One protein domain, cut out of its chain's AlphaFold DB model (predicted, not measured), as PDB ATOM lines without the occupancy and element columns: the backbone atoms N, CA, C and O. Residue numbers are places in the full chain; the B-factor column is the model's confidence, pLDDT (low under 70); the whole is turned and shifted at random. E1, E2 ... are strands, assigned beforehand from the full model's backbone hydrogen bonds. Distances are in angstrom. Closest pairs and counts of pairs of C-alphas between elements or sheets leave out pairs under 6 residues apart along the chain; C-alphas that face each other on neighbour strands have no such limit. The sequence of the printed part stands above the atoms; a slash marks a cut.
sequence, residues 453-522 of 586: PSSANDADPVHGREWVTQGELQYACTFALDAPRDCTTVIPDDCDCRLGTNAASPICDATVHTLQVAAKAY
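This is residues 453 to 522 of the 586 residues of an uncharacterized protein of Labilithrix luteola (UniProt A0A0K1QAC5). There is little regular structure: a hairpin of two antiparallel strands, E1 then E2, makes a bent ribbon along one side of a rounded body made mostly of loops. Residues 453 to 476 form an unnamed stretch away from the middle, and residues 487 to 514 loop out from E1 and fold back through the middle to E2. The 70 printed residues have no named helix and are classed all strand, with 17 in named elements. The whole is compact, radius of gyration of the C-alphas 11.0 A, spanning 29 by 27 by 22 A.

After residues 453 to 476, E1, residues 477 to 486, runs 21.3 A from C-alpha 477 at (33.837, -17.112, 35.971) and bends by 90 degrees at residue 482. E2, residues 515 to 521, runs 18.0 A to C-alpha 521 at (35.722, -16.802, 41.125).

E1 and E2 are antiparallel neighbours, their directions 151 degrees apart. N 479 and O 519, 2.9 A, and N 516 and O 485, 2.8 A, are within hydrogen-bond range.

The C-alphas farthest apart, of Ala 459 and Ile 491, are 29.9 A apart. The printed part has no cut; the 28-residue link from E1 to E2 is long. Residues 491 to 493 have pLDDT under 70.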
ATOM      1  N   PRO A 453      18.588 -18.534  36.818       95.38
ATOM      2  CA  PRO A 453      18.694 -19.698  37.719       95.38
ATOM      3  C   PRO A 453      18.067 -21.011  37.246       95.38
ATOM      4  O   PRO A 453      18.498 -22.088  37.658       95.38
ATOM      5  N   SER A 454      17.061 -20.942  36.374       93.94
ATOM      6  CA  SER A 454      16.387 -22.112  35.801       93.94
ATOM      7  C   SER A 454      17.077 -22.694  34.564       93.94
ATOM      8  O   SER A 454      16.564 -23.645  33.979       93.94
ATOM      9  N   SER A 455      18.169 -22.083  34.103       96.38
ATOM     10  CA  SER A 455      18.923 -22.550  32.936       96.38
ATOM     11  C   SER A 455      19.741 -23.797  33.281       96.38
ATOM     12  O   SER A 455      19.851 -24.177  34.446       96.38
ATOM     13  N   ALA A 456      20.320 -24.444  32.271       94.38
ATOM     14  CA  ALA A 456      21.293 -25.507  32.499       94.38
ATOM     15  C   ALA A 456      22.618 -24.933  33.040       94.38
ATOM     16  O   ALA A 456      22.929 -23.765  32.801       94.38
ATOM     17  N   ASN A 457      23.399 -25.742  33.764       93.00
ATOM     18  CA  ASN A 457      24.686 -25.308  34.332       93.00
ATOM     19  C   ASN A 457      25.743 -24.987  33.262       93.00
ATOM     20  O   ASN A 457      26.757 -24.394  33.593       93.00
ATOM     21  N   ASP A 458      25.516 -25.364  32.005       91.44
ATOM     22  CA  ASP A 458      26.366 -25.091  30.845       91.44
ATOM     23  C   ASP A 458      25.764 -24.032  29.899       91.44
ATOM     24  O   ASP A 458      26.216 -23.882  28.763       91.44
ATOM     25  N   ALA A 459      24.736 -23.298  30.343       95.81
ATOM     26  CA  ALA A 459      24.035 -22.319  29.511       95.81
ATOM     27  C   ALA A 459      24.909 -21.119  29.102       95.81
ATOM     28  O   ALA A 459      24.651 -20.497  28.070       95.81
ATOM     29  N   ASP A 460      25.934 -20.806  29.889       94.69
ATOM     30  CA  ASP A 460      27.006 -19.877  29.563       94.69
ATOM     31  C   ASP A 460      28.375 -20.538  29.831       94.69
ATOM     32  O   ASP A 460      28.615 -21.018  30.940       94.69
ATOM     33  N   PRO A 461      29.302 -20.564  28.858       90.69
ATOM     34  CA  PRO A 461      30.614 -21.189  29.036       90.69
ATOM     35  C   PRO A 461      31.540 -20.465  30.027       90.69
ATOM     36  O   PRO A 461      32.588 -21.015  30.359       90.69
ATOM     37  N   VAL A 462      31.213 -19.242  30.466       93.06
ATOM     38  CA  VAL A 462      32.058 -18.463  31.382       93.06
ATOM     39  C   VAL A 462      31.766 -18.802  32.841       93.06
ATOM     40  O   VAL A 462      32.691 -19.139  33.579       93.06
ATOM     41  N   HIS A 463      30.506 -18.727  33.274       93.94
ATOM     42  CA  HIS A 463      30.118 -18.961  34.676       93.94
ATOM     43  C   HIS A 463      28.977 -19.980  34.859       93.94
ATOM     44  O   HIS A 463      28.519 -20.218  35.980       93.94
ATOM     45  N   GLY A 464      28.499 -20.574  33.765       94.94
ATOM     46  CA  GLY A 464      27.411 -21.541  33.753       94.94
ATOM     47  C   GLY A 464      26.033 -20.890  33.689       94.94
ATOM     48  O   GLY A 464      25.374 -20.920  32.650       94.94
ATOM     49  N   ARG A 465      25.575 -20.327  34.807       96.81
ATOM     50  CA  ARG A 465      24.333 -19.542  34.906       96.81
ATOM     51  C   ARG A 465      24.297 -18.752  36.208       96.81
ATOM     52  O   ARG A 465      24.920 -19.138  37.198       96.81
ATOM     53  N   GLU A 466      23.463 -17.726  36.232       97.44
ATOM     54  CA  GLU A 466      23.115 -17.011  37.450       97.44
ATOM     55  C   GLU A 466      22.369 -17.946  38.402       97.44
ATOM     56  O   GLU A 466      21.682 -18.869  37.968       97.44
ATOM     57  N   TRP A 467      22.444 -17.702  39.704       94.25
ATOM     58  CA  TRP A 467      21.765 -18.533  40.701       94.25
ATOM     59  C   TRP A 467      21.196 -17.684  41.837       94.25
ATOM     60  O   TRP A 467      21.459 -16.490  41.937       94.25
ATOM     61  N   VAL A 468      20.338 -18.265  42.675       91.81
ATOM     62  CA  VAL A 468      19.826 -17.553  43.855       91.81
ATOM     63  C   VAL A 468      20.858 -17.693  44.963       91.81
ATOM     64  O   VAL A 468      20.894 -18.722  45.638       91.81
ATOM     65  N   THR A 469      21.703 -16.678  45.116       87.06
ATOM     66  CA  THR A 469      22.760 -16.701  46.126       87.06
ATOM     67  C   THR A 469      22.167 -16.549  47.526       87.06
ATOM     68  O   THR A 469      21.145 -15.878  47.730       87.06
ATOM     69  N   GLN A 470      22.822 -17.152  48.516       81.94
ATOM     70  CA  GLN A 470      22.478 -16.995  49.934       81.94
ATOM     71  C   GLN A 470      23.183 -15.774  50.552       81.94
ATOM     72  O   GLN A 470      23.653 -15.830  51.681       81.94
ATOM     73  N   GLY A 471      23.264 -14.666  49.804       82.06
ATOM     74  CA  GLY A 471      24.018 -13.473  50.207       82.06
ATOM     75  C   GLY A 471      25.478 -13.476  49.744       82.06
ATOM     76  O   GLY A 471      26.244 -12.640  50.197       82.06
ATOM     77  N   GLU A 472      25.867 -14.375  48.840       88.31
ATOM     78  CA  GLU A 472      27.155 -14.326  48.131       88.31
ATOM     79  C   GLU A 472      27.022 -13.566  46.803       88.31
ATOM     80  O   GLU A 472      25.914 -13.343  46.304       88.31
ATOM     81  N   LEU A 473      28.148 -13.189  46.196       94.44
ATOM     82  CA  LEU A 473      28.151 -12.607  44.855       94.44
ATOM     83  C   LEU A 473      27.859 -13.657  43.769       94.44
ATOM     84  O   LEU A 473      28.105 -14.851  43.918       94.44
ATOM     85  N   GLN A 474      27.355 -13.206  42.625       96.69
ATOM     86  CA  GLN A 474      27.346 -13.992  41.392       96.69
ATOM     87  C   GLN A 474      28.782 -14.195  40.900       96.69
ATOM     88  O   GLN A 474      29.641 -13.326  41.070       96.69
ATOM     89  N   TYR A 475      29.053 -15.329  40.258       97.50
ATOM     90  CA  TYR A 475      30.397 -15.649  39.779       97.50
ATOM     91  C   TYR A 475      30.776 -14.803  38.559       97.50
ATOM     92  O   TYR A 475      29.972 -14.604  37.646       97.50
ATOM     93  N   ALA A 476      32.021 -14.334  38.513       97.69
ATOM     94  CA  ALA A 476      32.604 -13.750  37.308       97.69
ATOM     95  C   ALA A 476      33.000 -14.826  36.298       97.69
ATOM     96  O   ALA A 476      32.913 -14.614  35.093       97.69
ATOM     97  N   CYS A 477      33.451 -15.976  36.790       96.12
ATOM     98  CA  CYS A 477      33.837 -17.112  35.971       96.12
ATOM     99  C   CYS A 477      33.857 -18.403  36.790       96.12
ATOM    100  O   CYS A 477      33.900 -18.387  38.023       96.12
ATOM    101  N   THR A 478      33.835 -19.527  36.085       94.62
ATOM    102  CA  THR A 478      33.955 -20.880  36.631       94.62
ATOM    103  C   THR A 478      34.913 -21.705  35.777       94.62
ATOM    104  O   THR A 478      35.160 -21.378  34.616       94.62
ATOM    105  N   PHE A 479      35.464 -22.777  36.338       91.31
ATOM    106  CA  PHE A 479      36.280 -23.735  35.595       91.31
ATOM    107  C   PHE A 479      36.107 -25.146  36.153       91.31
ATOM    108  O   PHE A 479      35.927 -25.327  37.354       91.31
ATOM    109  N   ALA A 480      36.158 -26.154  35.283       89.88
ATOM    110  CA  ALA A 480      36.001 -27.548  35.689       89.88
ATOM    111  C   ALA A 480      37.128 -27.993  36.635       89.88
ATOM    112  O   ALA A 480      38.292 -27.640  36.434       89.88
ATOM    113  N   LEU A 481      36.784 -28.803  37.638       87.56
ATOM    114  CA  LEU A 481      37.776 -29.476  38.473       87.56
ATOM    115  C   LEU A 481      38.420 -30.636  37.702       87.56
ATOM    116  O   LEU A 481      37.753 -31.315  36.922       87.56
ATOM    117  N   ASP A 482      39.693 -30.924  37.990       83.06
ATOM    118  CA  ASP A 482      40.382 -32.108  37.444       83.06
ATOM    119  C   ASP A 482      39.653 -33.411  37.822       83.06
ATOM    120  O   ASP A 482      39.616 -34.370  37.049       83.06
ATOM    121  N   ALA A 483      39.076 -33.442  39.024       86.25
ATOM    122  CA  ALA A 483      38.232 -34.518  39.514       86.25
ATOM    123  C   ALA A 483      37.065 -33.931  40.325       86.25
ATOM    124  O   ALA A 483      37.308 -33.076  41.183       86.25
ATOM    125  N   PRO A 484      35.820 -34.395  40.102       90.75
ATOM    126  CA  PRO A 484      34.694 -34.017  40.943       90.75
ATOM    127  C   PRO A 484      34.935 -34.353  42.419       90.75
ATOM    128  O   PRO A 484      35.526 -35.388  42.742       90.75
ATOM    129  N   ARG A 485      34.445 -33.497  43.316       90.62
ATOM    130  CA  ARG A 485      34.623 -33.606  44.769       90.62
ATOM    131  C   ARG A 485      33.278 -33.877  45.444       90.62
ATOM    132  O   ARG A 485      32.346 -33.094  45.300       90.62
ATOM    133  N   ASP A 486      33.164 -34.987  46.175       91.19
ATOM    134  CA  ASP A 486      31.951 -35.324  46.937       91.19
ATOM    135  C   ASP A 486      31.962 -34.631  48.305       91.19
ATOM    136  O   ASP A 486      32.596 -35.113  49.251       91.19
ATOM    137  N   CYS A 487      31.210 -33.535  48.421       89.25
ATOM    138  CA  CYS A 487      31.125 -32.704  49.620       89.25
ATOM    139  C   CYS A 487      30.509 -33.404  50.840       89.25
ATOM    140  O   CYS A 487      30.489 -32.821  51.920       89.25
ATOM    141  N   THR A 488      30.022 -34.645  50.723       86.38
ATOM    142  CA  THR A 488      29.586 -35.429  51.891       86.38
ATOM    143  C   THR A 488      30.743 -36.089  52.646       86.38
ATOM    144  O   THR A 488      30.560 -36.535  53.779       86.38
ATOM    145  N   THR A 489      31.931 -36.156  52.034       80.88
ATOM    146  CA  THR A 489      33.092 -36.901  52.557       80.88
ATOM    147  C   THR A 489      34.299 -36.029  52.900       80.88
ATOM    148  O   THR A 489      35.253 -36.520  53.505       80.88
ATOM    149  N   VAL A 490      34.265 -34.746  52.532       70.88
ATOM    150  CA  VAL A 490      35.360 -33.787  52.744       70.88
ATOM    151  C   VAL A 490      35.067 -32.892  53.946       70.88
ATOM    152  O   VAL A 490      33.919 -32.763  54.377       70.88
ATOM    153  N   ILE A 491      36.112 -32.268  54.493       63.69
ATOM    154  CA  ILE A 491      35.957 -31.208  55.495       63.69
ATOM    155  C   ILE A 491      35.085 -30.113  54.869       63.69
ATOM    156  O   ILE A 491      35.341 -29.758  53.717       63.69
ATOM    157  N   PRO A 492      34.068 -29.591  55.584       58.16
ATOM    158  CA  PRO A 492      33.103 -28.670  55.002       58.16
ATOM    159  C   PRO A 492      33.778 -27.538  54.224       58.16
ATOM    160  O   PRO A 492      33.404 -27.294  53.081       58.16
ATOM    161  N   ASP A 493      34.786 -26.889  54.806       63.19
ATOM    162  CA  ASP A 493      35.375 -25.635  54.303       63.19
ATOM    163  C   ASP A 493      36.185 -25.776  53.010       63.19
ATOM    164  O   ASP A 493      36.465 -24.776  52.366       63.19
ATOM    165  N   ASP A 494      36.454 -27.008  52.571       70.50
ATOM    166  CA  ASP A 494      37.115 -27.292  51.293       70.50
ATOM    167  C   ASP A 494      36.108 -27.702  50.195       70.50
ATOM    168  O   ASP A 494      36.501 -28.256  49.165       70.50
ATOM    169  N   CYS A 495      34.795 -27.531  50.408       83.25
ATOM    170  CA  CYS A 495      33.763 -27.938  49.448       83.25
ATOM    171  C   CYS A 495      32.517 -27.035  49.471       83.25
ATOM    172  O   CYS A 495      31.859 -26.869  50.506       83.25
ATOM    173  N   ASP A 496      32.144 -26.525  48.297       86.94
ATOM    174  CA  ASP A 496      31.098 -25.511  48.126       86.94
ATOM    175  C   ASP A 496      29.693 -26.121  47.965       86.94
ATOM    176  O   ASP A 496      28.685 -25.524  48.346       86.94
ATOM    177  N   CYS A 497      29.593 -27.339  47.426       89.50
ATOM    178  CA  CYS A 497      28.317 -27.983  47.095       89.50
ATOM    179  C   CYS A 497      27.657 -28.660  48.303       89.50
ATOM    180  O   CYS A 497      27.643 -29.883  48.436       89.50
ATOM    181  N   ARG A 498      27.089 -27.857  49.210       83.12
ATOM    182  CA  ARG A 498      26.435 -28.345  50.436       83.12
ATOM    183  C   ARG A 498      24.905 -28.225  50.364       83.12
ATOM    184  O   ARG A 498      24.352 -27.202  49.951       83.12
ATOM    185  N   LEU A 499      24.195 -29.277  50.791       77.25
ATOM    186  CA  LEU A 499      22.725 -29.279  50.859       77.25
ATOM    187  C   LEU A 499      22.215 -28.201  51.821       77.25
ATOM    188  O   LEU A 499      22.714 -28.066  52.933       77.25
ATOM    189  N   GLY A 500      21.183 -27.469  51.399       70.50
ATOM    190  CA  GLY A 500      20.546 -26.423  52.207       70.50
ATOM    191  C   GLY A 500      21.267 -25.073  52.210       70.50
ATOM    192  O   GLY A 500      20.666 -24.102  52.656       70.50
ATOM    193  N   THR A 501      22.493 -24.989  51.678       72.88
ATOM    194  CA  THR A 501      23.199 -23.716  51.459       72.88
ATOM    195  C   THR A 501      23.342 -23.444  49.960       72.88
ATOM    196  O   THR A 501      22.558 -22.683  49.400       72.88
ATOM    197  N   ASN A 502      24.245 -24.161  49.284       77.19
ATOM    198  CA  ASN A 502      24.730 -23.830  47.941       77.19
ATOM    199  C   ASN A 502      24.555 -24.973  46.923       77.19
ATOM    200  O   ASN A 502      25.060 -24.903  45.809       77.19
ATOM    201  N   ALA A 503      23.769 -26.002  47.253       77.81
ATOM    202  CA  ALA A 503      23.442 -27.132  46.371       77.81
ATOM    203  C   ALA A 503      22.853 -26.747  44.993       77.81
ATOM    204  O   ALA A 503      22.895 -27.544  44.059       77.81
ATOM    205  N   ALA A 504      22.290 -25.541  44.854       86.31
ATOM    206  CA  ALA A 504      21.763 -25.030  43.587       86.31
ATOM    207  C   ALA A 504      22.803 -24.271  42.738       86.31
ATOM    208  O   ALA A 504      22.474 -23.836  41.631       86.31
ATOM    209  N   SER A 505      24.030 -24.089  43.234       92.94
ATOM    210  CA  SER A 505      25.098 -23.371  42.533       92.94
ATOM    211  C   SER A 505      25.444 -24.027  41.182       92.94
ATOM    212  O   SER A 505      25.359 -25.252  41.051       92.94
ATOM    213  N   PRO A 506      25.831 -23.254  40.142       94.69
ATOM    214  CA  PRO A 506      26.269 -23.795  38.846       94.69
ATOM    215  C   PRO A 506      27.508 -24.678  38.904       94.69
ATOM    216  O   PRO A 506      27.733 -25.436  37.964       94.69
ATOM    217  N   ILE A 507      28.277 -24.635  39.992       94.81
ATOM    218  CA  ILE A 507      29.470 -25.476  40.138       94.81
ATOM    219  C   ILE A 507      29.177 -26.880  40.679       94.81
ATOM    220  O   ILE A 507      30.083 -27.716  40.742       94.81
ATOM    221  N   CYS A 508      27.928 -27.144  41.065       94.81
ATOM    222  CA  CYS A 508      27.472 -28.438  41.556       94.81
ATOM    223  C   CYS A 508      26.874 -29.268  40.425       94.81
ATOM    224  O   CYS A 508      26.277 -28.728  39.493       94.81
ATOM    225  N   ASP A 509      26.995 -30.591  40.506       94.06
ATOM    226  CA  ASP A 509      26.337 -31.483  39.560       94.06
ATOM    227  C   ASP A 509      24.811 -31.278  39.602       94.06
ATOM    228  O   ASP A 509      24.192 -31.141  40.665       94.06
ATOM    229  N   ALA A 510      24.191 -31.240  38.422       89.56
ATOM    230  CA  ALA A 510      22.766 -30.955  38.279       89.56
ATOM    231  C   ALA A 510      21.861 -32.089  38.800       89.56
ATOM    232  O   ALA A 510      20.666 -31.873  38.988       89.56
ATOM    233  N   THR A 511      22.411 -33.288  39.016       90.81
ATOM    234  CA  THR A 511      21.696 -34.461  39.538       90.81
ATOM    235  C   THR A 511      22.128 -34.782  40.966       90.81
ATOM    236  O   THR A 511      21.291 -35.063  41.825       90.81
ATOM    237  N   VAL A 512      23.433 -34.746  41.233       92.25
ATOM    238  CA  VAL A 512      24.031 -35.038  42.538       92.25
ATOM    239  C   VAL A 512      24.524 -33.733  43.152       92.25
ATOM    240  O   VAL A 512      25.707 -33.429  43.130       92.25
ATOM    241  N   HIS A 513      23.619 -32.952  43.735       90.19
ATOM    242  CA  HIS A 513      23.915 -31.592  44.211       90.19
ATOM    243  C   HIS A 513      24.972 -31.469  45.328       90.19
ATOM    244  O   HIS A 513      25.327 -30.357  45.707       90.19
ATOM    245  N   THR A 514      25.458 -32.583  45.879       92.00
ATOM    246  CA  THR A 514      26.605 -32.624  46.804       92.00
ATOM    247  C   THR A 514      27.943 -32.857  46.107       92.00
ATOM    248  O   THR A 514      28.983 -32.866  46.758       92.00
ATOM    249  N   LEU A 515      27.931 -33.094  44.798       93.25
ATOM    250  CA  LEU A 515      29.117 -33.310  43.991       93.25
ATOM    251  C   LEU A 515      29.516 -31.984  43.343       93.25
ATOM    252  O   LEU A 515      28.807 -31.469  42.481       93.25
ATOM    253  N   GLN A 516      30.658 -31.440  43.745       93.50
ATOM    254  CA  GLN A 516      31.247 -30.266  43.119       93.50
ATOM    255  C   GLN A 516      32.015 -30.686  41.867       93.50
ATOM    256  O   GLN A 516      32.888 -31.551  41.927       93.50
ATOM    257  N   VAL A 517      31.677 -30.092  40.724       93.56
ATOM    258  CA  VAL A 517      32.264 -30.413  39.410       93.56
ATOM    259  C   VAL A 517      33.099 -29.265  38.843       93.56
ATOM    260  O   VAL A 517      33.895 -29.474  37.927       93.56
ATOM    261  N   ALA A 518      32.951 -28.065  39.402       92.88
ATOM    262  CA  ALA A 518      33.700 -26.880  39.016       92.88
ATOM    263  C   ALA A 518      34.143 -26.061  40.241       92.88
ATOM    264  O   ALA A 518      33.633 -26.222  41.350       92.88
ATOM    265  N   ALA A 519      35.096 -25.167  40.020       93.12
ATOM    266  CA  ALA A 519      35.445 -24.068  40.907       93.12
ATOM    267  C   ALA A 519      34.954 -22.739  40.310       93.12
ATOM    268  O   ALA A 519      34.611 -22.661  39.128       93.12
ATOM    269  N   LYS A 520      34.924 -21.690  41.134       94.31
ATOM    270  CA  LYS A 520      34.395 -20.354  40.800       94.31
ATOM    271  C   LYS A 520      35.403 -19.238  41.050       94.31
ATOM    272  O   LYS A 520      36.388 -19.473  41.726       94.31
ATOM    273  N   ALA A 521      35.136 -18.027  40.584       96.44
ATOM    274  CA  ALA A 521      35.722 -16.802  41.125       96.44
ATOM    275  C   ALA A 521      34.671 -15.688  41.100       96.44
ATOM    276  O   ALA A 521      33.833 -15.644  40.194       96.44
ATOM    277  N   TYR A 522      34.706 -14.795  42.082       96.62
ATOM    278  CA  TYR A 522      33.870 -13.599  42.151       96.62
ATOM    279  C   TYR A 522      34.530 -12.422  41.408       96.62
ATOM    280  O   TYR A 522      35.728 -12.465  41.139       96.62
TER     281      TYR A 522